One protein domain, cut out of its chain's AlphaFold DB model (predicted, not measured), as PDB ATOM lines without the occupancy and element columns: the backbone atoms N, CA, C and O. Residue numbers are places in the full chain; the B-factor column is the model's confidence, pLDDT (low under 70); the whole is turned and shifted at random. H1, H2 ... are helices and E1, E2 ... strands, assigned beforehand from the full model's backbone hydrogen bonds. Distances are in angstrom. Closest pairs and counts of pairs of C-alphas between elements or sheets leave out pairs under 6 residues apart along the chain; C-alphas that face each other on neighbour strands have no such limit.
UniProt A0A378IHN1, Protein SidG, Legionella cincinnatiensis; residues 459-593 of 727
ATOM      1  N   PRO A 459     132.387  99.378  54.505       89.88
ATOM      2  CA  PRO A 459     131.531  98.246  54.143       89.88
ATOM      3  C   PRO A 459     131.384  97.217  55.269       89.88
ATOM      4  O   PRO A 459     130.278  96.728  55.516       89.88
ATOM      5  N   GLN A 460     132.490  96.907  55.958       89.50
ATOM      6  CA  GLN A 460     132.512  95.924  57.039       89.50
ATOM      7  C   GLN A 460     131.769  96.432  58.278       89.50
ATOM      8  O   GLN A 460     131.051  95.659  58.903       89.50
ATOM      9  N   SER A 461     131.893  97.713  58.638       87.94
ATOM     10  CA  SER A 461     131.167  98.289  59.777       87.94
ATOM     11  C   SER A 461     129.657  98.284  59.557       87.94
ATOM     12  O   SER A 461     128.920  97.960  60.484       87.94
ATOM     13  N   LEU A 462     129.202  98.578  58.334       89.50
ATOM     14  CA  LEU A 462     127.789  98.480  57.967       89.50
ATOM     15  C   LEU A 462     127.298  97.031  58.045       89.50
ATOM     16  O   LEU A 462     126.267  96.774  58.651       89.50
ATOM     17  N   SER A 463     128.074  96.071  57.522       88.44
ATOM     18  CA  SER A 463     127.733  94.644  57.638       88.44
ATOM     19  C   SER A 463     127.647  94.190  59.095       88.44
ATOM     20  O   SER A 463     126.716  93.492  59.467       88.44
ATOM     21  N   ASN A 464     128.590  94.624  59.934       89.12
ATOM     22  CA  ASN A 464     128.599  94.293  61.356       89.12
ATOM     23  C   ASN A 464     127.371  94.851  62.090       89.12
ATOM     24  O   ASN A 464     126.915  94.233  63.050       89.12
ATOM     25  N   LEU A 465     126.879  96.023  61.678       89.38
ATOM     26  CA  LEU A 465     125.673  96.628  62.237       89.38
ATOM     27  C   LEU A 465     124.421  95.841  61.824       89.38
ATOM     28  O   LEU A 465     123.582  95.553  62.676       89.38
ATOM     29  N   ASP A 466     124.332  95.442  60.554       86.25
ATOM     30  CA  ASP A 466     123.240  94.597  60.058       86.25
ATOM     31  C   ASP A 466     123.211  93.251  60.795       86.25
ATOM     32  O   ASP A 466     122.168  92.837  61.300       86.25
ATOM     33  N   ASP A 467     124.372  92.600  60.927       86.06
ATOM     34  CA  ASP A 467     124.524  91.343  61.665       86.06
ATOM     35  C   ASP A 467     124.140  91.507  63.141       86.06
ATOM     36  O   ASP A 467     123.492  90.633  63.723       86.06
ATOM     37  N   PHE A 468     124.513  92.638  63.751       89.00
ATOM     38  CA  PHE A 468     124.147  92.965  65.123       89.00
ATOM     39  C   PHE A 468     122.626  93.052  65.280       89.00
ATOM     40  O   PHE A 468     122.068  92.345  66.123       89.00
ATOM     41  N   TYR A 469     121.942  93.838  64.448       87.19
ATOM     42  CA  TYR A 469     120.487  93.954  64.517       87.19
ATOM     43  C   TYR A 469     119.781  92.637  64.178       87.19
ATOM     44  O   TYR A 469     118.859  92.245  64.890       87.19
ATOM     45  N   ALA A 470     120.267  91.885  63.185       81.62
ATOM     46  CA  ALA A 470     119.742  90.564  62.846       81.62
ATOM     47  C   ALA A 470     119.868  89.561  64.010       81.62
ATOM     48  O   ALA A 470     118.984  88.729  64.213       81.62
ATOM     49  N   SER A 471     120.945  89.646  64.799       80.56
ATOM     50  CA  SER A 471     121.169  88.770  65.957       80.56
ATOM     51  C   SER A 471     120.291  89.089  67.170       80.56
ATOM     52  O   SER A 471     120.126  88.235  68.035       80.56
ATOM     53  N   ARG A 472     119.718  90.297  67.243       80.06
ATOM     54  CA  ARG A 472     118.894  90.769  68.370       80.06
ATOM     55  C   ARG A 472     117.386  90.710  68.086       80.06
ATOM     56  O   ARG A 472     116.611  91.228  68.875       80.06
ATOM     57  N   THR A 473     116.982  90.037  67.005       60.34
ATOM     58  CA  THR A 473     115.646  90.073  66.371       60.34
ATOM     59  C   THR A 473     114.432  89.678  67.220       60.34
ATOM     60  O   THR A 473     113.307  89.886  66.764       60.34
ATOM     61  N   LEU A 474     114.583  89.175  68.447       66.31
ATOM     62  CA  LEU A 474     113.425  88.955  69.321       66.31
ATOM     63  C   LEU A 474     112.832  90.267  69.814       66.31
ATOM     64  O   LEU A 474     113.314  90.886  70.764       66.31
ATOM     65  N   GLY A 475     111.746  90.669  69.164       70.38
ATOM     66  CA  GLY A 475     110.983  91.849  69.542       70.38
ATOM     67  C   GLY A 475     111.623  93.172  69.131       70.38
ATOM     68  O   GLY A 475     111.086  94.207  69.498       70.38
ATOM     69  N   THR A 476     112.728  93.169  68.374       82.31
ATOM     70  CA  THR A 476     113.306  94.393  67.796       82.31
ATOM     71  C   THR A 476     112.770  94.628  66.388       82.31
ATOM     72  O   THR A 476     112.839  93.733  65.542       82.31
ATOM     73  N   LYS A 477     112.298  95.839  66.095       88.50
ATOM     74  CA  LYS A 477     111.815  96.225  64.765       88.50
ATOM     75  C   LYS A 477     112.930  96.929  63.992       88.50
ATOM     76  O   LYS A 477     113.327  98.027  64.357       88.50
ATOM     77  N   VAL A 478     113.429  96.325  62.915       89.00
ATOM     78  CA  VAL A 478     114.452  96.952  62.057       89.00
ATOM     79  C   VAL A 478     113.778  97.598  60.849       89.00
ATOM     80  O   VAL A 478     113.132  96.903  60.064       89.00
ATOM     81  N   ILE A 479     113.904  98.918  60.700       91.19
ATOM     82  CA  ILE A 479     113.236  99.693  59.646       91.19
ATOM     83  C   ILE A 479     114.280 100.234  58.660       91.19
ATOM     84  O   ILE A 479     115.107 101.065  59.047       91.19
ATOM     85  N   PRO A 480     114.264  99.805  57.383       91.44
ATOM     86  CA  PRO A 480     115.022 100.481  56.344       91.44
ATOM     87  C   PRO A 480     114.325 101.793  55.967       91.44
ATOM     88  O   PRO A 480     113.111 101.817  55.755       91.44
ATOM     89  N   ARG A 481     115.091 102.877  55.850       87.69
ATOM     90  CA  ARG A 481     114.591 104.179  55.390       87.69
ATOM     91  C   ARG A 481     115.233 104.520  54.053       87.69
ATOM     92  O   ARG A 481     116.449 104.417  53.930       87.69
ATOM     93  N   GLU A 482     114.411 104.872  53.070       90.50
ATOM     94  CA  GLU A 482     114.877 105.422  51.795       90.50
ATOM     95  C   GLU A 482     114.941 106.943  51.896       90.50
ATOM     96  O   GLU A 482     113.979 107.586  52.325       90.50
ATOM     97  N   CYS A 483     116.068 107.517  51.488       93.44
ATOM     98  CA  CYS A 483     116.283 108.958  51.479       93.44
ATOM     99  C   CYS A 483     116.535 109.471  50.057       93.44
ATOM    100  O   CYS A 483     116.916 108.730  49.152       93.44
ATOM    101  N   SER A 484     116.322 110.770  49.840       90.62
ATOM    102  CA  SER A 484     116.475 111.356  48.503       90.62
ATOM    103  C   SER A 484     117.938 111.439  48.054       90.62
ATOM    104  O   SER A 484     118.227 111.487  46.857       90.62
ATOM    105  N   ASN A 485     118.872 111.499  49.010       94.25
ATOM    106  CA  ASN A 485     120.301 111.641  48.761       94.25
ATOM    107  C   ASN A 485     121.154 111.199  49.969       94.25
ATOM    108  O   ASN A 485     120.653 111.000  51.073       94.25
ATOM    109  N   VAL A 486     122.475 111.111  49.757       91.94
ATOM    110  CA  VAL A 486     123.458 110.666  50.765       91.94
ATOM    111  C   VAL A 486     123.480 111.555  52.014       91.94
ATOM    112  O   VAL A 486     123.639 111.039  53.114       91.94
ATOM    113  N   HIS A 487     123.326 112.876  51.872       92.50
ATOM    114  CA  HIS A 487     123.334 113.803  53.012       92.50
ATOM    115  C   HIS A 487     122.146 113.519  53.930       92.50
ATOM    116  O   HIS A 487     122.331 113.326  55.129       92.50
ATOM    117  N   GLU A 488     120.943 113.439  53.362       92.38
ATOM    118  CA  GLU A 488     119.721 113.123  54.106       92.38
ATOM    119  C   GLU A 488     119.797 111.733  54.748       92.38
ATOM    120  O   GLU A 488     119.529 111.610  55.939       92.38
ATOM    121  N   ALA A 489     120.264 110.721  54.005       93.44
ATOM    122  CA  ALA A 489     120.432 109.362  54.521       93.44
ATOM    123  C   ALA A 489     121.299 109.330  55.787       93.44
ATOM    124  O   ALA A 489     120.932 108.718  56.789       93.44
ATOM    125  N   ILE A 490     122.447 110.015  55.756       93.88
ATOM    126  CA  ILE A 490     123.385 110.067  56.880       93.88
ATOM    127  C   ILE A 490     122.769 110.792  58.082       93.88
ATOM    128  O   ILE A 490     122.893 110.304  59.207       93.88
ATOM    129  N   LEU A 491     122.111 111.936  57.866       90.56
ATOM    130  CA  LEU A 491     121.499 112.702  58.953       90.56
ATOM    131  C   LEU A 491     120.337 111.955  59.600       90.56
ATOM    132  O   LEU A 491     120.305 111.861  60.824       90.56
ATOM    133  N   SER A 492     119.418 111.401  58.804       88.94
ATOM    134  CA  SER A 492     118.301 110.611  59.327       88.94
ATOM    135  C   SER A 492     118.814 109.418  60.121       88.94
ATOM    136  O   SER A 492     118.423 109.245  61.268       88.94
ATOM    137  N   PHE A 493     119.786 108.671  59.587       93.50
ATOM    138  CA  PHE A 493     120.387 107.558  60.319       93.50
ATOM    139  C   PHE A 493     121.004 107.988  61.657       93.50
ATOM    140  O   PHE A 493     120.832 107.292  62.661       93.50
ATOM    141  N   ALA A 494     121.729 109.113  61.677       89.94
ATOM    142  CA  ALA A 494     122.350 109.637  62.886       89.94
ATOM    143  C   ALA A 494     121.300 110.052  63.926       89.94
ATOM    144  O   ALA A 494     121.415 109.646  65.077       89.94
ATOM    145  N   VAL A 495     120.268 110.804  63.535       85.50
ATOM    146  CA  VAL A 495     119.179 111.213  64.439       85.50
ATOM    147  C   VAL A 495     118.456 109.986  64.990       85.50
ATOM    148  O   VAL A 495     118.438 109.793  66.203       85.50
ATOM    149  N   ASP A 496     117.971 109.116  64.106       88.81
ATOM    150  CA  ASP A 496     117.092 107.999  64.455       88.81
ATOM    151  C   ASP A 496     117.784 106.969  65.381       88.81
ATOM    152  O   ASP A 496     117.148 106.334  66.224       88.81
ATOM    153  N   ASN A 497     119.108 106.788  65.264       87.88
ATOM    154  CA  ASN A 497     119.848 105.813  66.080       87.88
ATOM    155  C   ASN A 497     120.576 106.410  67.296       87.88
ATOM    156  O   ASN A 497     120.852 105.670  68.248       87.88
ATOM    157  N   ILE A 498     120.930 107.700  67.274       84.25
ATOM    158  CA  ILE A 498     121.611 108.369  68.396       84.25
ATOM    159  C   ILE A 498     120.590 108.964  69.371       84.25
ATOM    160  O   ILE A 498     120.787 108.847  70.581       84.25
ATOM    161  N   PHE A 499     119.494 109.527  68.862       80.94
ATOM    162  CA  PHE A 499     118.402 110.108  69.647       80.94
ATOM    163  C   PHE A 499     117.057 109.500  69.234       80.94
ATOM    164  O   PHE A 499     116.216 110.195  68.666       80.94
ATOM    165  N   PRO A 500     116.853 108.200  69.497       83.25
ATOM    166  CA  PRO A 500     115.576 107.556  69.220       83.25
ATOM    167  C   PRO A 500     114.455 108.207  70.040       83.25
ATOM    168  O   PRO A 500     114.675 108.608  71.186       83.25
ATOM    169  N   GLU A 501     113.250 108.262  69.476       82.56
ATOM    170  CA  GLU A 501     112.056 108.701  70.200       82.56
ATOM    171  C   GLU A 501     111.670 107.686  71.298       82.56
ATOM    172  O   GLU A 501     112.024 106.506  71.226       82.56
ATOM    173  N   ASP A 502     110.915 108.110  72.318       79.12
ATOM    174  CA  ASP A 502     110.478 107.220  73.411       79.12
ATOM    175  C   ASP A 502     109.663 106.020  72.898       79.12
ATOM    176  O   ASP A 502     109.751 104.912  73.440       79.12
ATOM    177  N   GLU A 503     108.897 106.222  71.823       80.69
ATOM    178  CA  GLU A 503     108.173 105.151  71.140       80.69
ATOM    179  C   GLU A 503     109.137 104.141  70.502       80.69
ATOM    180  O   GLU A 503     108.949 102.934  70.658       80.69
ATOM    181  N   ASP A 504     110.212 104.602  69.856       84.00
ATOM    182  CA  ASP A 504     111.237 103.731  69.273       84.00
ATOM    183  C   ASP A 504     112.005 102.959  70.341       84.00
ATOM    184  O   ASP A 504     112.325 101.784  70.156       84.00
ATOM    185  N   ILE A 505     112.272 103.591  71.485       81.44
ATOM    186  CA  ILE A 505     112.835 102.909  72.647       81.44
ATOM    187  C   ILE A 505     111.864 101.805  73.072       81.44
ATOM    188  O   ILE A 505     112.236 100.634  73.072       81.44
ATOM    189  N   THR A 506     110.610 102.144  73.361       82.69
ATOM    190  CA  THR A 506     109.595 101.194  73.847       82.69
ATOM    191  C   THR A 506     109.383 100.019  72.888       82.69
ATOM    192  O   THR A 506     109.322  98.869  73.322       82.69
ATOM    193  N   ASN A 507     109.353 100.291  71.585       84.94
ATOM    194  CA  ASN A 507     109.120  99.305  70.531       84.94
ATOM    195  C   ASN A 507     110.393  98.590  70.054       84.94
ATOM    196  O   ASN A 507     110.333  97.808  69.103       84.94
ATOM    197  N   LYS A 508     111.547  98.859  70.684       86.56
ATOM    198  CA  LYS A 508     112.859  98.333  70.279       86.56
ATOM    199  C   LYS A 508     113.116  98.538  68.775       86.56
ATOM    200  O   LYS A 508     113.574  97.626  68.079       86.56
ATOM    201  N   THR A 509     112.779  99.721  68.265       88.81
ATOM    202  CA  THR A 509     112.947 100.086  66.857       88.81
ATOM    203  C   THR A 509     114.381 100.544  66.588       88.81
ATOM    204  O   THR A 509     114.946 101.365  67.316       88.81
ATOM    205  N   PHE A 510     114.971 100.028  65.511       90.75
ATOM    206  CA  PHE A 510     116.291 100.411  65.019       90.75
ATOM    207  C   PHE A 510     116.231 100.699  63.523       90.75
ATOM    208  O   PHE A 510     115.549  99.998  62.774       90.75
ATOM    209  N   TYR A 511     116.976 101.706  63.077       91.50
ATOM    210  CA  TYR A 511     116.939 102.153  61.689       91.50
ATOM    211  C   TYR A 511     118.221 101.759  60.968       91.50
ATOM    212  O   TYR A 511     119.325 101.958  61.483       91.50
ATOM    213  N   VAL A 512     118.073 101.216  59.762       93.00
ATOM    214  CA  VAL A 512     119.181 100.839  58.876       93.00
ATOM    215  C   VAL A 512     119.070 101.575  57.550       93.00
ATOM    216  O   VAL A 512     117.993 102.016  57.146       93.00
ATOM    217  N   PHE A 513     120.193 101.696  56.848       93.00
ATOM    218  CA  PHE A 513     120.186 102.235  55.494       93.00
ATOM    219  C   PHE A 513     119.403 101.318  54.560       93.00
ATOM    220  O   PHE A 513     119.564 100.094  54.599       93.00
ATOM    221  N   SER A 514     118.604 101.907  53.670       93.31
ATOM    222  CA  SER A 514     118.096 101.172  52.518       93.31
ATOM    223  C   SER A 514     119.254 100.626  51.668       93.31
ATOM    224  O   SER A 514     120.394 101.109  51.715       93.31
ATOM    225  N   LYS A 515     118.967  99.614  50.842       92.88
ATOM    226  CA  LYS A 515     119.964  99.059  49.918       92.88
ATOM    227  C   LYS A 515     120.510 100.135  48.967       92.88
ATOM    228  O   LYS A 515     121.722 100.202  48.766       92.88
ATOM    229  N   SER A 516     119.636 100.988  48.429       94.50
ATOM    230  CA  SER A 516     120.013 102.090  47.535       94.50
ATOM    231  C   SER A 516     120.869 103.141  48.235       94.50
ATOM    232  O   SER A 516     121.873 103.578  47.669       94.50
ATOM    233  N   ASP A 517     120.534 103.512  49.473       94.12
ATOM    234  CA  ASP A 517     121.329 104.476  50.240       94.12
ATOM    235  C   ASP A 517     122.715 103.923  50.545       94.12
ATOM    236  O   ASP A 517     123.710 104.625  50.366       94.12
ATOM    237  N   ARG A 518     122.813 102.639  50.908       93.81
ATOM    238  CA  ARG A 518     124.098 101.972  51.137       93.81
ATOM    239  C   ARG A 518     124.972 101.967  49.887       93.81
ATOM    240  O   ARG A 518     126.148 102.315  49.969       93.81
ATOM    241  N   GLU A 519     124.422 101.596  48.734       93.94
ATOM    242  CA  GLU A 519     125.152 101.627  47.460       93.94
ATOM    243  C   GLU A 519     125.620 103.050  47.116       93.94
ATOM    244  O   GLU A 519     126.768 103.254  46.711       93.94
ATOM    245  N   SER A 520     124.763 104.050  47.340       94.31
ATOM    246  CA  SER A 520     125.081 105.461  47.107       94.31
ATOM    247  C   SER A 520     126.186 105.969  48.039       94.31
ATOM    248  O   SER A 520     127.144 106.592  47.576       94.31
ATOM    249  N   ILE A 521     126.107 105.648  49.330       94.06
ATOM    250  CA  ILE A 521     127.118 105.964  50.345       94.06
ATOM    251  C   ILE A 521     128.465 105.342  49.972       94.06
ATOM    252  O   ILE A 521     129.473 106.046  49.927       94.06
ATOM    253  N   LEU A 522     128.490 104.045  49.648       94.12
ATOM    254  CA  LEU A 522     129.724 103.338  49.303       94.12
ATOM    255  C   LEU A 522     130.349 103.869  48.008       94.12
ATOM    256  O   LEU A 522     131.566 103.999  47.921       94.12
ATOM    257  N   LYS A 523     129.533 104.281  47.032       96.31
ATOM    258  CA  LYS A 523     130.008 104.976  45.824       96.31
ATOM    259  C   LYS A 523     130.689 106.317  46.134       96.31
ATOM    260  O   LYS A 523     131.503 106.786  45.342       96.31
ATOM    261  N   HIS A 524     130.347 106.949  47.255       95.75
ATOM    262  CA  HIS A 524     130.892 108.235  47.692       95.75
ATOM    263  C   HIS A 524     131.921 108.103  48.824       95.75
ATOM    264  O   HIS A 524     132.378 109.128  49.319       95.75
ATOM    265  N   GLN A 525     132.310 106.883  49.214       94.00
ATOM    266  CA  GLN A 525     133.078 106.644  50.440       94.00
ATOM    267  C   GLN A 525     134.421 107.381  50.499       94.00
ATOM    268  O   GLN A 525     134.820 107.782  51.583       94.00
ATOM    269  N   ASP A 526     135.082 107.608  49.360       91.69
ATOM    270  CA  ASP A 526     136.395 108.267  49.299       91.69
ATOM    271  C   ASP A 526     136.300 109.799  49.206       91.69
ATOM    272  O   ASP A 526     137.313 110.498  49.229       91.69
ATOM    273  N   LYS A 527     135.087 110.351  49.077       92.94
ATOM    274  CA  LYS A 527     134.883 111.802  49.034       92.94
ATOM    275  C   LYS A 527     134.917 112.381  50.444       92.94
ATOM    276  O   LYS A 527     134.435 111.759  51.389       92.94
ATOM    277  N   LEU A 528     135.441 113.599  50.558       89.62
ATOM    278  CA  LEU A 528     135.395 114.380  51.794       89.62
ATOM    279  C   LEU A 528     133.950 114.689  52.200       89.62
ATOM    280  O   LEU A 528     133.071 114.825  51.342       89.62
ATOM    281  N   ILE A 529     133.717 114.828  53.505       88.62
ATOM    282  CA  ILE A 529     132.418 115.247  54.040       88.62
ATOM    283  C   ILE A 529     132.091 116.663  53.524       88.62
ATOM    284  O   ILE A 529     132.881 117.588  53.729       88.62
ATOM    285  N   PRO A 530     130.924 116.878  52.888       88.12
ATOM    286  CA  PRO A 530     130.478 118.217  52.516       88.12
ATOM    287  C   PRO A 530     130.326 119.131  53.740       88.12
ATOM    288  O   PRO A 530     129.816 118.707  54.775       88.12
ATOM    289  N   THR A 531     130.692 120.409  53.612       78.12
ATOM    290  CA  THR A 531     130.629 121.390  54.715       78.12
ATOM    291  C   THR A 531     129.248 121.477  55.369       78.12
ATOM    292  O   THR A 531     129.155 121.586  56.590       78.12
ATOM    293  N   ASP A 532     128.173 121.413  54.576       77.44
ATOM    294  CA  ASP A 532     126.809 121.450  55.109       77.44
ATOM    295  C   ASP A 532     126.493 120.205  55.948       77.44
ATOM    296  O   ASP A 532     125.968 120.337  57.050       77.44
ATOM    297  N   LEU A 533     126.894 119.015  55.485       86.31
ATOM    298  CA  LEU A 533     126.719 117.769  56.234       86.31
ATOM    299  C   LEU A 533     127.515 117.792  57.545       86.31
ATOM    300  O   LEU A 533     126.995 117.409  58.589       86.31
ATOM    301  N   LEU A 534     128.755 118.289  57.511       80.62
ATOM    302  CA  LEU A 534     129.594 118.443  58.700       80.62
ATOM    303  C   LEU A 534     128.937 119.354  59.747       80.62
ATOM    304  O   LEU A 534     128.886 119.006  60.926       80.62
ATOM    305  N   ARG A 535     128.409 120.506  59.315       77.06
ATOM    306  CA  ARG A 535     127.697 121.454  60.186       77.06
ATOM    307  C   ARG A 535     126.501 120.788  60.860       77.06
ATOM    308  O   ARG A 535     126.334 120.933  62.069       77.06
ATOM    309  N   ASP A 536     125.684 120.090  60.083       79.88
ATOM    310  CA  ASP A 536     124.454 119.474  60.577       79.88
ATOM    311  C   ASP A 536     124.782 118.321  61.550       79.88
ATOM    312  O   ASP A 536     124.205 118.234  62.635       79.88
ATOM    313  N   LEU A 537     125.802 117.508  61.242       81.00
ATOM    314  CA  LEU A 537     126.298 116.447  62.127       81.00
ATOM    315  C   LEU A 537     126.879 116.972  63.436       81.00
ATOM    316  O   LEU A 537     126.675 116.348  64.471       81.00
ATOM    317  N   TRP A 538     127.575 118.108  63.435       77.69
ATOM    318  CA  TRP A 538     128.036 118.728  64.681       77.69
ATOM    319  C   TRP A 538     126.882 119.201  65.570       77.69
ATOM    320  O   TRP A 538     127.060 119.279  66.785       77.69
ATOM    321  N   GLY A 539     125.711 119.483  64.992       67.94
ATOM    322  CA  GLY A 539     124.480 119.728  65.744       67.94
ATOM    323  C   GLY A 539     123.910 118.478  66.410       67.94
ATOM    324  O   GLY A 539     123.332 118.576  67.488       67.94
ATOM    325  N   ILE A 540     124.113 117.311  65.796       75.12
ATOM    326  CA  ILE A 540     123.621 116.013  66.281       75.12
ATOM    327  C   ILE A 540     124.634 115.364  67.234       75.12
ATOM    328  O   ILE A 540     124.258 114.731  68.208       75.12
ATOM    329  N   ILE A 541     125.936 115.515  67.008       78.00
ATOM    330  CA  ILE A 541     126.981 114.843  67.790       78.00
ATOM    331  C   ILE A 541     127.789 115.901  68.543       78.00
ATOM    332  O   ILE A 541     128.865 116.288  68.078       78.00
ATOM    333  N   PRO A 542     127.302 116.354  69.719       62.75
ATOM    334  CA  PRO A 542     127.947 117.349  70.563       62.75
ATOM    335  C   PRO A 542     129.445 117.142  70.723       62.75
ATOM    336  O   PRO A 542     130.230 117.993  70.345       62.75
ATOM    337  N   ASN A 543     129.881 115.964  71.168       66.31
ATOM    338  CA  ASN A 543     131.301 115.714  71.420       66.31
ATOM    339  C   ASN A 543     132.154 115.659  70.140       66.31
ATOM    340  O   ASN A 543     133.363 115.444  70.238       66.31
ATOM    341  N   ARG A 544     131.528 115.786  68.958       79.94
ATOM    342  CA  ARG A 544     132.109 115.711  67.611       79.94
ATOM    343  C   ARG A 544     133.012 114.507  67.411       79.94
ATOM    344  O   ARG A 544     133.880 114.560  66.562       79.94
ATOM    345  N   THR A 545     132.858 113.453  68.202       81.12
ATOM    346  CA  THR A 545     133.765 112.310  68.218       81.12
ATOM    347  C   THR A 545     133.012 111.054  67.833       81.12
ATOM    348  O   THR A 545     131.892 110.830  68.289       81.12
ATOM    349  N   LEU A 546     133.629 110.240  66.981       84.94
ATOM    350  CA  LEU A 546     133.098 108.958  66.548       84.94
ATOM    351  C   LEU A 546     134.057 107.826  66.910       84.94
ATOM    352  O   LEU A 546     135.254 107.947  66.637       84.94
ATOM    353  N   PRO A 547     133.554 106.712  67.463       85.31
ATOM    354  CA  PRO A 547     134.356 105.521  67.675       85.31
ATOM    355  C   PRO A 547     134.595 104.822  66.335       85.31
ATOM    356  O   PRO A 547     133.658 104.349  65.703       85.31
ATOM    357  N   LEU A 548     135.846 104.700  65.905       81.25
ATOM    358  CA  LEU A 548     136.217 103.884  64.744       81.25
ATOM    359  C   LEU A 548     136.552 102.432  65.119       81.25
ATOM    360  O   LEU A 548     136.816 101.609  64.237       81.25
ATOM    361  N   SER A 549     136.515 102.098  66.412       78.00
ATOM    362  CA  SER A 549     136.689 100.743  66.936       78.00
ATOM    363  C   SER A 549     135.623 100.391  67.983       78.00
ATOM    364  O   SER A 549     135.148 101.245  68.740       78.00
ATOM    365  N   LYS A 550     135.243  99.104  68.046       72.94
ATOM    366  CA  LYS A 550     134.233  98.610  69.002       72.94
ATOM    367  C   LYS A 550     134.663  98.786  70.459       72.94
ATOM    368  O   LYS A 550     133.843  99.151  71.290       72.94
ATOM    369  N   ASP A 551     135.947  98.621  70.758       70.56
ATOM    370  CA  ASP A 551     136.501  98.838  72.101       70.56
ATOM    371  C   ASP A 551     136.502 100.320  72.527       70.56
ATOM    372  O   ASP A 551     136.737 100.624  73.689       70.56
ATOM    373  N   GLY A 552     136.209 101.259  71.614       68.38
ATOM    374  CA  GLY A 552     136.221 102.698  71.899       68.38
ATOM    375  C   GLY A 552     137.613 103.284  72.122       68.38
ATOM    376  O   GLY A 552     137.711 104.455  72.485       68.38
ATOM    377  N   ALA A 553     138.671 102.502  71.889       66.31
ATOM    378  CA  ALA A 553     140.050 102.956  72.023       66.31
ATOM    379  C   ALA A 553     140.457 103.920  70.898       66.31
ATOM    380  O   ALA A 553     141.400 104.690  71.060       66.31
ATOM    381  N   ASN A 554     139.744 103.899  69.768       72.31
ATOM    382  CA  ASN A 554     140.010 104.771  68.635       72.31
ATOM    383  C   ASN A 554     138.815 105.695  68.378       72.31
ATOM    384  O   ASN A 554     137.834 105.291  67.753       72.31
ATOM    385  N   ASN A 555     138.891 106.926  68.890       78.19
ATOM    386  CA  ASN A 555     137.885 107.961  68.664       78.19
ATOM    387  C   ASN A 555     138.444 109.032  67.728       78.19
ATOM    388  O   ASN A 555     139.579 109.470  67.876       78.19
ATOM    389  N   VAL A 556     137.637 109.501  66.785       75.44
ATOM    390  CA  VAL A 556     138.049 110.519  65.814       75.44
ATOM    391  C   VAL A 556     137.134 111.711  65.897       75.44
ATOM    392  O   VAL A 556     135.919 111.539  65.962       75.44
ATOM    393  N   VAL A 557     137.710 112.912  65.875       79.56
ATOM    394  CA  VAL A 557     136.921 114.131  65.741       79.56
ATOM    395  C   VAL A 557     136.415 114.232  64.302       79.56
ATOM    396  O   VAL A 557     137.195 114.140  63.360       79.56
ATOM    397  N   ILE A 558     135.108 114.402  64.122       81.81
ATOM    398  CA  ILE A 558     134.482 114.626  62.822       81.81
ATOM    399  C   ILE A 558     134.988 115.973  62.300       81.81
ATOM    400  O   ILE A 558     134.659 117.017  62.870       81.81
ATOM    401  N   ASP A 559     135.770 115.951  61.225       80.75
ATOM    402  CA  ASP A 559     136.348 117.138  60.601       80.75
ATOM    403  C   ASP A 559     136.146 117.143  59.075       80.75
ATOM    404  O   ASP A 559     135.584 116.216  58.489       80.75
ATOM    405  N   ARG A 560     136.584 118.224  58.421       77.69
ATOM    406  CA  ARG A 560     136.430 118.426  56.968       77.69
ATOM    407  C   ARG A 560     137.316 117.527  56.099       77.69
ATOM    408  O   ARG A 560     137.103 117.457  54.893       77.69
ATOM    409  N   ASN A 561     138.338 116.916  56.684       79.31
ATOM    410  CA  ASN A 561     139.288 116.058  55.985       79.31
ATOM    411  C   ASN A 561     138.892 114.574  56.105       79.31
ATOM    412  O   ASN A 561     139.465 113.726  55.422       79.31
ATOM    413  N   MET A 562     137.911 114.255  56.952       85.88
ATOM    414  CA  MET A 562     137.314 112.932  57.033       85.88
ATOM    415  C   MET A 562     136.540 112.613  55.747       85.88
ATOM    416  O   MET A 562     135.892 113.472  55.140       85.88
ATOM    417  N   THR A 563     136.609 111.354  55.326       90.50
ATOM    418  CA  THR A 563     135.848 110.853  54.177       90.50
ATOM    419  C   THR A 563     134.464 110.362  54.600       90.50
ATOM    420  O   THR A 563     134.238 110.010  55.761       90.50
ATOM    421  N   ILE A 564     133.522 110.282  53.657       93.12
ATOM    422  CA  ILE A 564     132.188 109.713  53.903       93.12
ATOM    423  C   ILE A 564     132.297 108.271  54.421       93.12
ATOM    424  O   ILE A 564     131.557 107.892  55.324       93.12
ATOM    425  N   GLY A 565     133.245 107.473  53.925       91.62
ATOM    426  CA  GLY A 565     133.471 106.110  54.405       91.62
ATOM    427  C   GLY A 565     133.862 106.069  55.884       91.62
ATOM    428  O   GLY A 565     133.262 105.332  56.663       91.62
ATOM    429  N   GLN A 566     134.820 106.902  56.294       89.00
ATOM    430  CA  GLN A 566     135.247 106.991  57.695       89.00
ATOM    431  C   GLN A 566     134.108 107.470  58.600       89.00
ATOM    432  O   GLN A 566     133.891 106.906  59.673       89.00
ATOM    433  N   LEU A 567     133.367 108.495  58.169       92.38
ATOM    434  CA  LEU A 567     132.191 108.990  58.884       92.38
ATOM    435  C   LEU A 567     131.188 107.858  59.122       92.38
ATOM    436  O   LEU A 567     130.723 107.651  60.242       92.38
ATOM    437  N   MET A 568     130.903 107.091  58.074       94.00
ATOM    438  CA  MET A 568     129.964 105.980  58.132       94.00
ATOM    439  C   MET A 568     130.426 104.851  59.035       94.00
ATOM    440  O   MET A 568     129.626 104.329  59.807       94.00
ATOM    441  N   GLN A 569     131.713 104.521  59.004       91.06
ATOM    442  CA  GLN A 569     132.300 103.580  59.948       91.06
ATOM    443  C   GLN A 569     132.048 104.006  61.395       91.06
ATOM    444  O   GLN A 569     131.564 103.207  62.200       91.06
ATOM    445  N   GLY A 570     132.339 105.268  61.702       91.25
ATOM    446  CA  GLY A 570     132.150 105.832  63.030       91.25
ATOM    447  C   GLY A 570     130.693 105.831  63.489       91.25
ATOM    448  O   GLY A 570     130.388 105.399  64.601       91.25
ATOM    449  N   LEU A 571     129.781 106.266  62.616       92.94
ATOM    450  CA  LEU A 571     128.345 106.299  62.897       92.94
ATOM    451  C   LEU A 571     127.767 104.901  63.126       92.94
ATOM    452  O   LEU A 571     126.990 104.721  64.061       92.94
ATOM    453  N   SER A 572     128.158 103.901  62.330       92.44
ATOM    454  CA  SER A 572     127.677 102.526  62.513       92.44
ATOM    455  C   SER A 572     128.109 101.938  63.857       92.44
ATOM    456  O   SER A 572     127.304 101.306  64.538       92.44
ATOM    457  N   ILE A 573     129.357 102.168  64.275       90.31
ATOM    458  CA  ILE A 573     129.860 101.673  65.566       90.31
ATOM    459  C   ILE A 573     129.173 102.401  66.727       90.31
ATOM    460  O   ILE A 573     128.800 101.760  67.711       90.31
ATOM    461  N   LEU A 574     128.977 103.718  66.618       90.19
ATOM    462  CA  LEU A 574     128.261 104.496  67.629       90.19
ATOM    463  C   LEU A 574     126.805 104.031  67.772       90.19
ATOM    464  O   LEU A 574     126.344 103.804  68.890       90.19
ATOM    465  N   ALA A 575     126.106 103.832  66.651       91.50
ATOM    466  CA  ALA A 575     124.742 103.315  66.630       91.50
ATOM    467  C   ALA A 575     124.652 101.940  67.307       91.50
ATOM    468  O   ALA A 575     123.793 101.741  68.167       91.50
ATOM    469  N   GLN A 576     125.587 101.030  67.002       91.81
ATOM    470  CA  GLN A 576     125.673  99.723  67.658       91.81
ATOM    471  C   GLN A 576     125.828  99.857  69.184       91.81
ATOM    472  O   GLN A 576     125.055  99.257  69.927       91.81
ATOM    473  N   LYS A 577     126.779 100.667  69.673       89.25
ATOM    474  CA  LYS A 577     127.002 100.864  71.123       89.25
ATOM    475  C   LYS A 577     125.779 101.435  71.839       89.25
ATOM    476  O   LYS A 577     125.416 100.992  72.932       89.25
ATOM    477  N   ASN A 578     125.125 102.413  71.217       88.25
ATOM    478  CA  ASN A 578     123.908 103.008  71.759       88.25
ATOM    479  C   ASN A 578     122.766 101.988  71.800       88.25
ATOM    480  O   ASN A 578     122.014 101.949  72.771       88.25
ATOM    481  N   ALA A 579     122.643 101.138  70.778       89.75
ATOM    482  CA  ALA A 579     121.669 100.054  70.760       89.75
ATOM    483  C   ALA A 579     121.936  99.010  71.858       89.75
ATOM    484  O   ALA A 579     121.012  98.651  72.582       89.75
ATOM    485  N   GLU A 580     123.188  98.586  72.053       89.38
ATOM    486  CA  GLU A 580     123.588  97.668  73.135       89.38
ATOM    487  C   GLU A 580     123.226  98.229  74.518       89.38
ATOM    488  O   GLU A 580     122.633  97.534  75.348       89.38
ATOM    489  N   THR A 581     123.502  99.515  74.744       85.88
ATOM    490  CA  THR A 581     123.167 100.204  75.999       85.88
ATOM    491  C   THR A 581     121.655 100.270  76.223       85.88
ATOM    492  O   THR A 581     121.183 100.034  77.336       85.88
ATOM    493  N   ARG A 582     120.882 100.581  75.171       86.38
ATOM    494  CA  ARG A 582     119.411 100.629  75.227       86.38
ATOM    495  C   ARG A 582     118.820  99.268  75.575       86.38
ATOM    496  O   ARG A 582     118.032  99.184  76.513       86.38
ATOM    497  N   LEU A 583     119.245  98.219  74.873       86.44
ATOM    498  CA  LEU A 583     118.771  96.854  75.109       86.44
ATOM    499  C   LEU A 583     119.106  96.390  76.529       86.44
ATOM    500  O   LEU A 583     118.223  95.915  77.228       86.44
ATOM    501  N   THR A 584     120.326  96.648  77.010       85.44
ATOM    502  CA  THR A 584     120.735  96.286  78.380       85.44
ATOM    503  C   THR A 584     119.839  96.935  79.441       85.44
ATOM    504  O   THR A 584     119.419  96.279  80.390       85.44
ATOM    505  N   LYS A 585     119.508  98.226  79.284       81.88
ATOM    506  CA  LYS A 585     118.612  98.933  80.215       81.88
ATOM    507  C   LYS A 585     117.194  98.364  80.198       81.88
ATOM    508  O   LYS A 585     116.559  98.280  81.242       81.88
ATOM    509  N   GLN A 586     116.697  97.995  79.024       79.56
ATOM    510  CA  GLN A 586     115.361  97.421  78.879       79.56
ATOM    511  C   GLN A 586     115.280  96.014  79.438       79.56
ATOM    512  O   GLN A 586     114.326  95.700  80.140       79.56
ATOM    513  N   ASP A 587     116.282  95.191  79.165       79.75
ATOM    514  CA  ASP A 587     116.336  93.831  79.678       79.75
ATOM    515  C   ASP A 587     116.433  93.855  81.216       79.75
ATOM    516  O   ASP A 587     115.714  93.109  81.871       79.75
ATOM    517  N   ALA A 588     117.159  94.815  81.806       77.31
ATOM    518  CA  ALA A 588     117.170  95.035  83.258       77.31
ATOM    519  C   ALA A 588     115.801  95.465  83.833       77.31
ATOM    520  O   ALA A 588     115.433  95.057  84.935       77.31
ATOM    521  N   LEU A 589     115.026  96.275  83.100       72.38
ATOM    522  CA  LEU A 589     113.654  96.630  83.492       72.38
ATOM    523  C   LEU A 589     112.723  95.414  83.408       72.38
ATOM    524  O   LEU A 589     111.887  95.217  84.286       72.38
ATOM    525  N   ILE A 590     112.891  94.584  82.380       66.62
ATOM    526  CA  ILE A 590     112.114  93.362  82.162       66.62
ATOM    527  C   ILE A 590     112.438  92.313  83.239       66.62
ATOM    528  O   ILE A 590     111.512  91.715  83.775       66.62
ATOM    529  N   GLU A 591     113.706  92.130  83.614       59.81
ATOM    530  CA  GLU A 591     114.152  91.180  84.652       59.81
ATOM    531  C   GLU A 591     113.632  91.510  86.064       59.81
ATOM    532  O   GLU A 591     113.549  90.615  86.903       59.81
ATOM    533  N   SER A 592     113.221  92.756  86.331       53.75
ATOM    534  CA  SER A 592     112.613  93.149  87.615       53.75
ATOM    535  C   SER A 592     111.153  92.703  87.804       53.75
ATOM    536  O   SER A 592     110.654  92.708  88.929       53.75
ATOM    537  N   ASN A 593     110.486  92.265  86.733       52.19
ATOM    538  CA  ASN A 593     109.204  91.572  86.808       52.19
ATOM    539  C   ASN A 593     109.485  90.070  86.680       52.19
ATOM    540  O   ASN A 593     110.080  89.671  85.683       52.19
TER     541      ASN A 593
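AT A GLANCE: This is residues 459 to 593 of the 727 residues of the protein "Protein SidG" of Legionella cincinnatiensis (UniProt A0A378IHN1). What is the main picture? One long helix, H6, runs through the body with H1 along one side of it and H2 along another, the three pointing much the same way; H5 packs on H2. The two-strand ribbon E1 E2 lies by H1 and H2, the small hairpin E3 E4 packs with E3 on H6, and residues 587 to 593 stick out. What is it made of, and how large is it? The 135 printed residues hold six named helices and four named strands in the order H1 E1 H2 H3 E2 H4 H5 E3 E4 H6, mostly helix, with E1 and E2 parallel and E3 and E4 antiparallel. It is compact, with a radius of gyration of the C-alphas of 14.8 A, and spans 49 by 30 by 25 A.

IN THESE COORDINATES: Where does the printed part begin? H1, residues 459 to 471, begins with C-alpha 459 at (131.531, 98.246, 54.143) and is 18.4 A long. What follows? E1 is residues 477 to 481, H2 486 to 498 with 17.9 A, H3 502 to 506, E2 509 to 513, H4 515 to 523 and H5 531 to 540 with 14.6 A. Where does it end? After E3, residues 545 to 547, and E4, residues 555 to 557, H6 runs 40.2 A over residues 564 to 591, with C-alpha 591 at (114.152, 91.180, 84.652).

HOW THE PARTS SIT: What does H1 touch? H1 touches residues 568 to 576 of H6 at a shallow tilt of 16 degrees, the same way, closest at the C-alphas of Ser 461 and Gln 569, 5.4 A. How do the strands pair? E1, H2, H3 and E2 form a strand-helix-strand unit, two parallel neighbour strands with helices between, its crossover right-handed; N 510 and O 477 are 2.8 A apart. In the hairpin E3 and E4, N 546 and O 556 are 2.8 A apart, and the closest C-alphas of E3 and H6, Leu 546 and Gly 570, are 4.8 A apart. What do the other helices touch? H2 touches H6, Asn 497 to Ala 575 being the closest C-alphas at 5.5 A, and H5, His 487 to Leu 533 at 6.1 A. H4 touches H2, Val 486 to Ile 521 at 6.0 A, while H3 is close to but not clearly touching H6, Ile 505 to Arg 582 at 7.4 A. In the six helices every O i to N i+4 pair is within hydrogen-bond range.

THE WHOLE: How far does it reach? The two C-alphas farthest apart, those of Lys 527 and Asn 593, are 50.0 A apart. Are there cuts or long links? The printed part has no cut, and no link is long. Where is confidence low? Residues 473 to 474, 539, 542 to 543, 552 to 553 and 590 to 593 have pLDDT under 70, against a mean of 84.6 for the printed part.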